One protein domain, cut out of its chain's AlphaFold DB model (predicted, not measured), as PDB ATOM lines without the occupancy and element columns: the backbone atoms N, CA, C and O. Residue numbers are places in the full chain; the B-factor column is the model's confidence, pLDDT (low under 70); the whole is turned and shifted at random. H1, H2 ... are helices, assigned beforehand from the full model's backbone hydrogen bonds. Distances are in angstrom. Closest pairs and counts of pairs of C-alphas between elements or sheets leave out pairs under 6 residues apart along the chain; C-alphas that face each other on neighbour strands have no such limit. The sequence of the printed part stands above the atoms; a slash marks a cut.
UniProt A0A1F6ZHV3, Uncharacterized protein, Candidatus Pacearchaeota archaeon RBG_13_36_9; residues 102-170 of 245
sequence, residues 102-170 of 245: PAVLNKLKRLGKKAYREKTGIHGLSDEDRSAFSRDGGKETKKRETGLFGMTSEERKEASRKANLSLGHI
ATOM      1  N   PRO A 102     273.883 214.490 294.418       76.06
ATOM      2  CA  PRO A 102     273.293 213.165 294.600       76.06
ATOM      3  C   PRO A 102     273.602 212.566 295.983       76.06
ATOM      4  O   PRO A 102     272.740 211.940 296.601       76.06
ATOM      5  N   ALA A 103     274.788 212.855 296.534       74.06
ATOM      6  CA  ALA A 103     275.172 212.488 297.893       74.06
ATOM      7  C   ALA A 103     274.305 213.158 298.979       74.06
ATOM      8  O   ALA A 103     273.843 212.473 299.894       74.06
ATOM      9  N   VAL A 104     274.019 214.463 298.880       77.50
ATOM     10  CA  VAL A 104     273.122 215.183 299.809       77.50
ATOM     11  C   VAL A 104     271.692 214.654 299.711       77.50
ATOM     12  O   VAL A 104     271.067 214.397 300.741       77.50
ATOM     13  N   LEU A 105     271.173 214.425 298.500       82.62
ATOM     14  CA  LEU A 105     269.847 213.824 298.314       82.62
ATOM     15  C   LEU A 105     269.774 212.430 298.941       82.62
ATOM     16  O   LEU A 105     268.824 212.130 299.667       82.62
ATOM     17  N   ASN A 106     270.791 211.596 298.720       84.81
ATOM     18  CA  ASN A 106     270.871 210.265 299.313       84.81
ATOM     19  C   ASN A 106     270.975 210.325 300.840       84.81
ATOM     20  O   ASN A 106     270.301 209.556 301.526       84.81
ATOM     21  N   LYS A 107     271.740 211.273 301.391       86.12
ATOM     22  CA  LYS A 107     271.807 211.518 302.837       86.12
ATOM     23  C   LYS A 107     270.441 211.915 303.400       86.12
ATOM     24  O   LYS A 107     270.010 211.320 304.382       86.12
ATOM     25  N   LEU A 108     269.724 212.847 302.766       86.12
ATOM     26  CA  LEU A 108     268.382 213.262 303.197       86.12
ATOM     27  C   LEU A 108     267.370 212.113 303.119       86.12
ATOM     28  O   LEU A 108     266.607 211.908 304.059       86.12
ATOM     29  N   LYS A 109     267.406 211.307 302.050       90.19
ATOM     30  CA  LYS A 109     266.585 210.090 301.936       90.19
ATOM     31  C   LYS A 109     266.901 209.093 303.053       90.19
ATOM     32  O   LYS A 109     265.981 208.535 303.649       90.19
ATOM     33  N   ARG A 110     268.185 208.875 303.370       93.12
ATOM     34  CA  ARG A 110     268.612 208.012 304.486       93.12
ATOM     35  C   ARG A 110     268.132 208.549 305.832       93.12
ATOM     36  O   ARG A 110     267.663 207.753 306.634       93.12
ATOM     37  N   LEU A 111     268.208 209.861 306.060       91.88
ATOM     38  CA  LEU A 111     267.704 210.500 307.279       91.88
ATOM     39  C   LEU A 111     266.184 210.356 307.407       91.88
ATOM     40  O   LEU A 111     265.719 209.984 308.476       91.88
ATOM     41  N   GLY A 112     265.424 210.546 306.324       92.94
ATOM     42  CA  GLY A 112     263.977 210.309 306.323       92.94
ATOM     43  C   GLY A 112     263.624 208.854 306.643       92.94
ATOM     44  O   GLY A 112     262.819 208.589 307.530       92.94
ATOM     45  N   LYS A 113     264.303 207.891 305.999       96.44
ATOM     46  CA  LYS A 113     264.135 206.458 306.305       96.44
ATOM     47  C   LYS A 113     264.542 206.113 307.740       96.44
ATOM     48  O   LYS A 113     263.906 205.269 308.360       96.44
ATOM     49  N   LYS A 114     265.602 206.739 308.261       96.56
ATOM     50  CA  LYS A 114     266.046 206.575 309.651       96.56
ATOM     51  C   LYS A 114     264.974 207.090 310.617       96.56
ATOM     52  O   LYS A 114     264.541 206.313 311.454       96.56
ATOM     53  N   ALA A 115     264.485 208.317 310.429       96.25
ATOM     54  CA  ALA A 115     263.436 208.908 311.261       96.25
ATOM     55  C   ALA A 115     262.141 208.081 311.254       96.25
ATOM     56  O   ALA A 115     261.525 207.888 312.296       96.25
ATOM     57  N   TYR A 116     261.768 207.535 310.093       96.94
ATOM     58  CA  TYR A 116     260.648 206.605 309.974       96.94
ATOM     59  C   TYR A 116     260.865 205.318 310.785       96.94
ATOM     60  O   TYR A 116     260.014 204.953 311.591       96.94
ATOM     61  N   ARG A 117     262.011 204.641 310.611       96.88
ATOM     62  CA  ARG A 117     262.319 203.383 311.322       96.88
ATOM     63  C   ARG A 117     262.435 203.565 312.829       96.88
ATOM     64  O   ARG A 117     261.958 202.725 313.577       96.88
ATOM     65  N   GLU A 118     263.063 204.651 313.256       97.38
ATOM     66  CA  GLU A 118     263.253 204.978 314.671       97.38
ATOM     67  C   GLU A 118     262.008 205.606 315.298       97.38
ATOM     68  O   GLU A 118     262.032 205.908 316.486       97.38
ATOM     69  N   LYS A 119     260.932 205.813 314.520       96.38
ATOM     70  CA  LYS A 119     259.701 206.468 314.972       96.38
ATOM     71  C   LYS A 119     260.014 207.782 315.701       96.38
ATOM     72  O   LYS A 119     259.581 208.013 316.823       96.38
ATOM     73  N   THR A 120     260.799 208.650 315.067       95.00
ATOM     74  CA  THR A 120     261.131 209.981 315.599       95.00
ATOM     75  C   THR A 120     260.410 211.084 314.823       95.00
ATOM     76  O   THR A 120     260.020 210.920 313.663       95.00
ATOM     77  N   GLY A 121     260.194 212.230 315.476       93.88
ATOM     78  CA  GLY A 121     259.434 213.341 314.895       93.88
ATOM     79  C   GLY A 121     257.988 212.943 314.586       93.88
ATOM     80  O   GLY A 121     257.339 212.288 315.395       93.88
ATOM     81  N   ILE A 122     257.485 213.303 313.400       93.94
ATOM     82  CA  ILE A 122     256.093 213.012 313.004       93.94
ATOM     83  C   ILE A 122     255.783 211.509 312.932       93.94
ATOM     84  O   ILE A 122     254.649 211.107 313.173       93.94
ATOM     85  N   HIS A 123     256.788 210.677 312.641       95.00
ATOM     86  CA  HIS A 123     256.635 209.221 312.566       95.00
ATOM     87  C   HIS A 123     256.590 208.550 313.946       95.00
ATOM     88  O   HIS A 123     256.234 207.378 314.033       95.00
ATOM     89  N   GLY A 124     256.957 209.278 315.005       96.19
ATOM     90  CA  GLY A 124     256.859 208.822 316.391       96.19
ATOM     91  C   GLY A 124     255.517 209.058 317.050       96.19
ATOM     92  O   GLY A 124     255.220 208.441 318.065       96.19
ATOM     93  N   LEU A 125     254.711 209.947 316.475       96.94
ATOM     94  CA  LEU A 125     253.425 210.315 317.040       96.94
ATOM     95  C   LEU A 125     252.396 209.218 316.777       96.94
ATOM     96  O   LEU A 125     252.278 208.736 315.640       96.94
ATOM     97  N   SER A 126     251.624 208.885 317.811       96.88
ATOM     98  CA  SER A 126     250.406 208.088 317.665       96.88
ATOM     99  C   SER A 126     249.383 208.828 316.793       96.88
ATOM    100  O   SER A 126     249.506 210.035 316.547       96.88
ATOM    101  N   ASP A 127     248.381 208.118 316.279       95.81
ATOM    102  CA  ASP A 127     247.324 208.766 315.496       95.81
ATOM    103  C   ASP A 127     246.481 209.699 316.387       95.81
ATOM    104  O   ASP A 127     246.050 210.766 315.938       95.81
ATOM    105  N   GLU A 128     246.344 209.363 317.671       97.00
ATOM    106  CA  GLU A 128     245.729 210.186 318.709       97.00
ATOM    107  C   GLU A 128     246.501 211.494 318.914       97.00
ATOM    108  O   GLU A 128     245.897 212.569 318.857       97.00
ATOM    109  N   ASP A 129     247.828 211.429 319.063       96.31
ATOM    110  CA  ASP A 129     248.677 212.616 319.218       96.31
ATOM    111  C   ASP A 129     248.607 213.504 317.976       96.31
ATOM    112  O   ASP A 129     248.427 214.719 318.077       96.31
ATOM    113  N   ARG A 130     248.700 212.912 316.775       95.75
ATOM    114  CA  ARG A 130     248.572 213.668 315.517       95.75
ATOM    115  C   ARG A 130     247.211 214.353 315.422       95.75
ATOM    116  O   ARG A 130     247.144 215.517 315.025       95.75
ATOM    117  N   SER A 131     246.141 213.661 315.809       95.50
ATOM    118  CA  SER A 131     244.782 214.209 315.844       95.50
ATOM    119  C   SER A 131     244.659 215.355 316.853       95.50
ATOM    120  O   SER A 131     244.119 216.413 316.517       95.50
ATOM    121  N   ALA A 132     245.218 215.197 318.057       97.31
ATOM    122  CA  ALA A 132     245.238 216.229 319.088       97.31
ATOM    123  C   ALA A 132     245.999 217.480 318.622       97.31
ATOM    124  O   ALA A 132     245.422 218.570 318.601       97.31
ATOM    125  N   PHE A 133     247.231 217.328 318.121       96.19
ATOM    126  CA  PHE A 133     248.020 218.446 317.594       96.19
ATOM    127  C   PHE A 133     247.348 219.131 316.403       96.19
ATOM    128  O   PHE A 133     247.347 220.361 316.320       96.19
ATOM    129  N   SER A 134     246.741 218.368 315.489       94.81
ATOM    130  CA  SER A 134     245.998 218.940 314.364       94.81
ATOM    131  C   SER A 134     244.787 219.743 314.842       94.81
ATOM    132  O   SER A 134     244.503 220.816 314.303       94.81
ATOM    133  N   ARG A 135     244.067 219.247 315.853       96.88
ATOM    134  CA  ARG A 135     242.910 219.933 316.435       96.88
ATOM    135  C   ARG A 135     243.326 221.221 317.135       96.88
ATOM    136  O   ARG A 135     242.684 222.249 316.926       96.88
ATOM    137  N   ASP A 136     244.395 221.183 317.916       97.12
ATOM    138  CA  ASP A 136     244.895 222.353 318.636       97.12
ATOM    139  C   ASP A 136     245.483 223.396 317.683       97.12
ATOM    140  O   ASP A 136     245.184 224.583 317.815       97.12
ATOM    141  N   GLY A 137     246.193 222.965 316.636       95.50
ATOM    142  CA  GLY A 137     246.613 223.841 315.541       95.50
ATOM    143  C   GLY A 137     245.425 224.507 314.837       95.50
ATOM    144  O   GLY A 137     245.457 225.710 314.565       95.50
ATOM    145  N   GLY A 138     244.340 223.762 314.604       95.19
ATOM    146  CA  GLY A 138     243.094 224.299 314.054       95.19
ATOM    147  C   GLY A 138     242.425 225.324 314.976       95.19
ATOM    148  O   GLY A 138     242.027 226.395 314.514       95.19
ATOM    149  N   LYS A 139     242.346 225.037 316.283       97.25
ATOM    150  CA  LYS A 139     241.813 225.968 317.293       97.25
ATOM    151  C   LYS A 139     242.633 227.252 317.368       97.25
ATOM    152  O   LYS A 139     242.047 228.330 317.391       97.25
ATOM    153  N   GLU A 140     243.958 227.153 317.369       96.50
ATOM    154  CA  GLU A 140     244.839 228.321 317.441       96.50
ATOM    155  C   GLU A 140     244.762 229.162 316.160       96.50
ATOM    156  O   GLU A 140     244.663 230.385 316.229       96.50
ATOM    157  N   THR A 141     244.717 228.522 314.986       96.00
ATOM    158  CA  THR A 141     244.520 229.215 313.698       96.00
ATOM    159  C   THR A 141     243.188 229.964 313.673       96.00
ATOM    160  O   THR A 141     243.137 231.112 313.229       96.00
ATOM    161  N   LYS A 142     242.124 229.341 314.203       96.75
ATOM    162  CA  LYS A 142     240.807 229.965 314.367       96.75
ATOM    163  C   LYS A 142     240.852 231.141 315.340       96.75
ATOM    164  O   LYS A 142     240.350 232.203 315.007       96.75
ATOM    165  N   LYS A 143     241.474 230.966 316.509       96.94
ATOM    166  CA  LYS A 143     241.633 232.013 317.530       96.94
ATOM    167  C   LYS A 143     242.386 233.234 316.998       96.94
ATOM    168  O   LYS A 143     242.088 234.349 317.398       96.94
ATOM    169  N   ARG A 144     243.367 233.017 316.120       96.00
ATOM    170  CA  ARG A 144     244.152 234.086 315.490       96.00
ATOM    171  C   ARG A 144     243.501 234.685 314.250       96.00
ATOM    172  O   ARG A 144     244.097 235.590 313.685       96.00
ATOM    173  N   GLU A 145     242.371 234.141 313.796       95.88
ATOM    174  CA  GLU A 145     241.725 234.544 312.543       95.88
ATOM    175  C   GLU A 145     242.738 234.574 311.386       95.88
ATOM    176  O   GLU A 145     242.889 235.550 310.662       95.88
ATOM    177  N   THR A 146     243.501 233.487 311.234       93.00
ATOM    178  CA  THR A 146     244.492 233.346 310.154       93.00
ATOM    179  C   THR A 146     244.085 232.255 309.170       93.00
ATOM    180  O   THR A 146     243.255 231.389 309.463       93.00
ATOM    181  N   GLY A 147     244.648 232.299 307.958       93.81
ATOM    182  CA  GLY A 147     244.328 231.338 306.902       93.81
ATOM    183  C   GLY A 147     242.838 231.358 306.557       93.81
ATOM    184  O   GLY A 147     242.274 232.421 306.327       93.81
ATOM    185  N   LEU A 148     242.188 230.189 306.554       93.44
ATOM    186  CA  LEU A 148     240.762 230.066 306.226       93.44
ATOM    187  C   LEU A 148     239.845 230.823 307.205       93.44
ATOM    188  O   LEU A 148     238.788 231.295 306.796       93.44
ATOM    189  N   PHE A 149     240.226 230.915 308.484       94.50
ATOM    190  CA  PHE A 149     239.409 231.564 309.516       94.50
ATOM    191  C   PHE A 149     239.536 233.088 309.517       94.50
ATOM    192  O   PHE A 149     238.662 233.746 310.065       94.50
ATOM    193  N   GLY A 150     240.583 233.633 308.894       95.75
ATOM    194  CA  GLY A 150     240.752 235.076 308.697       95.75
ATOM    195  C   GLY A 150     240.076 235.626 307.449       95.75
ATOM    196  O   GLY A 150     240.028 236.834 307.263       95.75
ATOM    197  N   MET A 151     239.583 234.748 306.575       97.06
ATOM    198  CA  MET A 151     238.965 235.153 305.318       97.06
ATOM    199  C   MET A 151     237.482 235.461 305.509       97.06
ATOM    200  O   MET A 151     236.711 234.669 306.066       97.06
ATOM    201  N   THR A 152     237.052 236.570 304.924       96.19
ATOM    202  CA  THR A 152     235.641 236.903 304.740       96.19
ATOM    203  C   THR A 152     234.929 235.856 303.870       96.19
ATOM    204  O   THR A 152     235.535 234.986 303.234       96.19
ATOM    205  N   SER A 153     233.593 235.892 303.845       91.75
ATOM    206  CA  SER A 153     232.803 235.007 302.973       91.75
ATOM    207  C   SER A 153     233.176 235.181 301.494       91.75
ATOM    208  O   SER A 153     233.362 234.193 300.785       91.75
ATOM    209  N   GLU A 154     233.358 236.426 301.048       92.38
ATOM    210  CA  GLU A 154     233.686 236.735 299.654       92.38
ATOM    211  C   GLU A 154     235.116 236.326 299.290       92.38
ATOM    212  O   GLU A 154     235.324 235.708 298.247       92.38
ATOM    213  N   GLU A 155     236.092 236.537 300.176       94.94
ATOM    214  CA  GLU A 155     237.461 236.052 299.953       94.94
ATOM    215  C   GLU A 155     237.520 234.526 299.846       94.94
ATOM    216  O   GLU A 155     238.239 233.996 299.000       94.94
ATOM    217  N   ARG A 156     236.730 233.801 300.650       94.44
ATOM    218  CA  ARG A 156     236.638 232.335 300.544       94.44
ATOM    219  C   ARG A 156     236.025 231.896 299.220       94.44
ATOM    220  O   ARG A 156     236.524 230.944 298.614       94.44
ATOM    221  N   LYS A 157     234.969 232.572 298.755       88.75
ATOM    222  CA  LYS A 157     234.376 232.306 297.435       88.75
ATOM    223  C   LYS A 157     235.395 232.549 296.328       88.75
ATOM    224  O   LYS A 157     235.564 231.685 295.473       88.75
ATOM    225  N   GLU A 158     236.116 233.662 296.380       94.19
ATOM    226  CA  GLU A 158     237.114 234.017 295.374       94.19
ATOM    227  C   GLU A 158     238.319 233.064 295.385       94.19
ATOM    228  O   GLU A 158     238.768 232.613 294.331       94.19
ATOM    229  N   ALA A 159     238.813 232.677 296.564       93.62
ATOM    230  CA  ALA A 159     239.873 231.681 296.696       93.62
ATOM    231  C   ALA A 159     239.441 230.317 296.129       93.62
ATOM    232  O   ALA A 159     240.194 229.692 295.382       93.62
ATOM    233  N   SER A 160     238.208 229.885 296.419       92.31
ATOM    234  CA  SER A 160     237.623 228.663 295.850       92.31
ATOM    235  C   SER A 160     237.475 228.753 294.327       92.31
ATOM    236  O   SER A 160     237.800 227.801 293.610       92.31
ATOM    237  N   ARG A 161     237.050 229.913 293.810       93.00
ATOM    238  CA  ARG A 161     236.942 230.198 292.374       93.00
ATOM    239  C   ARG A 161     238.298 230.047 291.685       93.00
ATOM    240  O   ARG A 161     238.417 229.281 290.730       93.00
ATOM    241  N   LYS A 162     239.330 230.712 292.213       94.38
ATOM    242  CA  LYS A 162     240.712 230.634 291.712       94.38
ATOM    243  C   LYS A 162     241.261 229.211 291.768       94.38
ATOM    244  O   LYS A 162     241.865 228.763 290.798       94.38
ATOM    245  N   ALA A 163     241.022 228.490 292.865       93.62
ATOM    246  CA  ALA A 163     241.463 227.107 293.011       93.62
ATOM    247  C   ALA A 163     240.848 226.200 291.932       93.62
ATOM    248  O   ALA A 163     241.574 225.478 291.255       93.62
ATOM    249  N   ASN A 164     239.535 226.291 291.703       92.94
ATOM    250  CA  ASN A 164     238.863 225.504 290.665       92.94
ATOM    251  C   ASN A 164     239.373 225.837 289.256       92.94
ATOM    252  O   ASN A 164     239.677 224.923 288.493       92.94
ATOM    253  N   LEU A 165     239.545 227.122 288.934       93.31
ATOM    254  CA  LEU A 165     240.119 227.539 287.651       93.31
ATOM    255  C   LEU A 165     241.550 227.015 287.465       93.31
ATOM    256  O   LEU A 165     241.893 226.547 286.384       93.31
ATOM    257  N   SER A 166     242.371 227.028 288.520       90.00
ATOM    258  CA  SER A 166     243.746 226.510 288.460       90.00
ATOM    259  C   SER A 166     243.825 224.999 288.223       90.00
ATOM    260  O   SER A 166     244.811 224.519 287.670       90.00
ATOM    261  N   LEU A 167     242.780 224.257 288.603       91.19
ATOM    262  CA  LEU A 167     242.636 222.826 288.326       91.19
ATOM    263  C   LEU A 167     242.029 222.552 286.937       91.19
ATOM    264  O   LEU A 167     241.802 221.397 286.590       91.19
ATOM    265  N   GLY A 168     241.749 223.597 286.149       92.75
ATOM    266  CA  GLY A 168     241.117 223.483 284.834       92.75
ATOM    267  C   GLY A 168     239.616 223.192 284.889       92.75
ATOM    268  O   GLY A 168     239.027 222.816 283.878       92.75
ATOM    269  N   HIS A 169     238.971 223.344 286.051       93.50
ATOM    270  CA  HIS A 169     237.529 223.146 286.157       93.50
ATOM    271  C   HIS A 169     236.767 224.310 285.517       93.50
ATOM    272  O   HIS A 169     237.063 225.482 285.758       93.50
ATOM    273  N   ILE A 170     235.713 223.981 284.768       94.81
ATOM    274  CA  ILE A 170     234.794 224.962 284.187       94.81
ATOM    275  C   ILE A 170     233.728 225.312 285.227       94.81
ATOM    276  O   ILE A 170     232.927 224.469 285.643       94.81
TER     277      ILE A 170
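Overview. This is residues 102 to 170 of the 245 residues of an uncharacterized protein of Candidatus Pacearchaeota archaeon RBG_13_36_9 (UniProt A0A1F6ZHV3). The model is an open U-shaped frame of helices with no packed core: H3 makes the base, and H1 and H5 stand as two arms at its two ends, on the same side of it, with a wide gap between them. The one-turn helices H2 and H4 sit at the two corners, H2 between H1 and H3, H4 between H3 and H5. Residues 102 to 111 of H1 stick out at one tip of the U, and residues 162 to 168, of which 162 to 166 belong to H5, at the other. The printed part has 69 residues with five named helices, in the order H1 H2 H3 H4 H5, and no named strand; its class is all helix. It is extended, with a radius of gyration of the C-alphas of 18.7 A, and its C-alphas span 45 by 32 by 18 A.

Arrangement. H1, residues 102 to 117, and H2, residues 121 to 124, touch only at the corner by their tight link; H1 does so with residues 115 to 116 alone, and the closest C-alphas, those of Tyr 116 and His 123, are 5.4 A apart. H2 and H3, residues 127 to 143, are close but not clearly touching: their closest C-alphas, those of Ile 122 and Arg 130, are 8.0 A apart. H3 and H4, residues 147 to 150, touch only at the corner by their tight link, H3 with residues 141 to 142 alone; the closest C-alphas, those of Lys 142 and Phe 149, are 5.3 A apart. H4 and H5, residues 153 to 166, are close but not clearly touching, with the closest C-alphas, those of Leu 148 and Arg 156, 7.4 A apart. H1 is apart from H3, H4 and H5, H2 is apart from H4 and H5, and H3 is apart from H5. In H1, H3 and H5 every O i to N i+4 pair is within hydrogen-bond range; H2 and H4 are too short for such a pair, and each has its one O i to N i+3 pair within range.

Along the chain. H1 begins at C-alpha 102 (273.293, 213.165, 294.600) and is 22.3 A long from first to last C-alpha. H2 measures 5.4 A. H3, the longest helix with 17 residues, measures 24.0 A from C-alpha 127 (247.324, 208.766, 315.496) to C-alpha 143. H4 measures 5.5 A. H5 measures 20.1 A and ends at C-alpha 166 (243.746, 226.510, 288.460).

Size, cuts and confidence. The two C-alphas farthest apart, those of Ala 103 and Ser 153, are 48.2 A from each other. The printed part has no cut, and its four links between helices are tight. The mean pLDDT of the printed part is 93.4, and no printed residue is under 70.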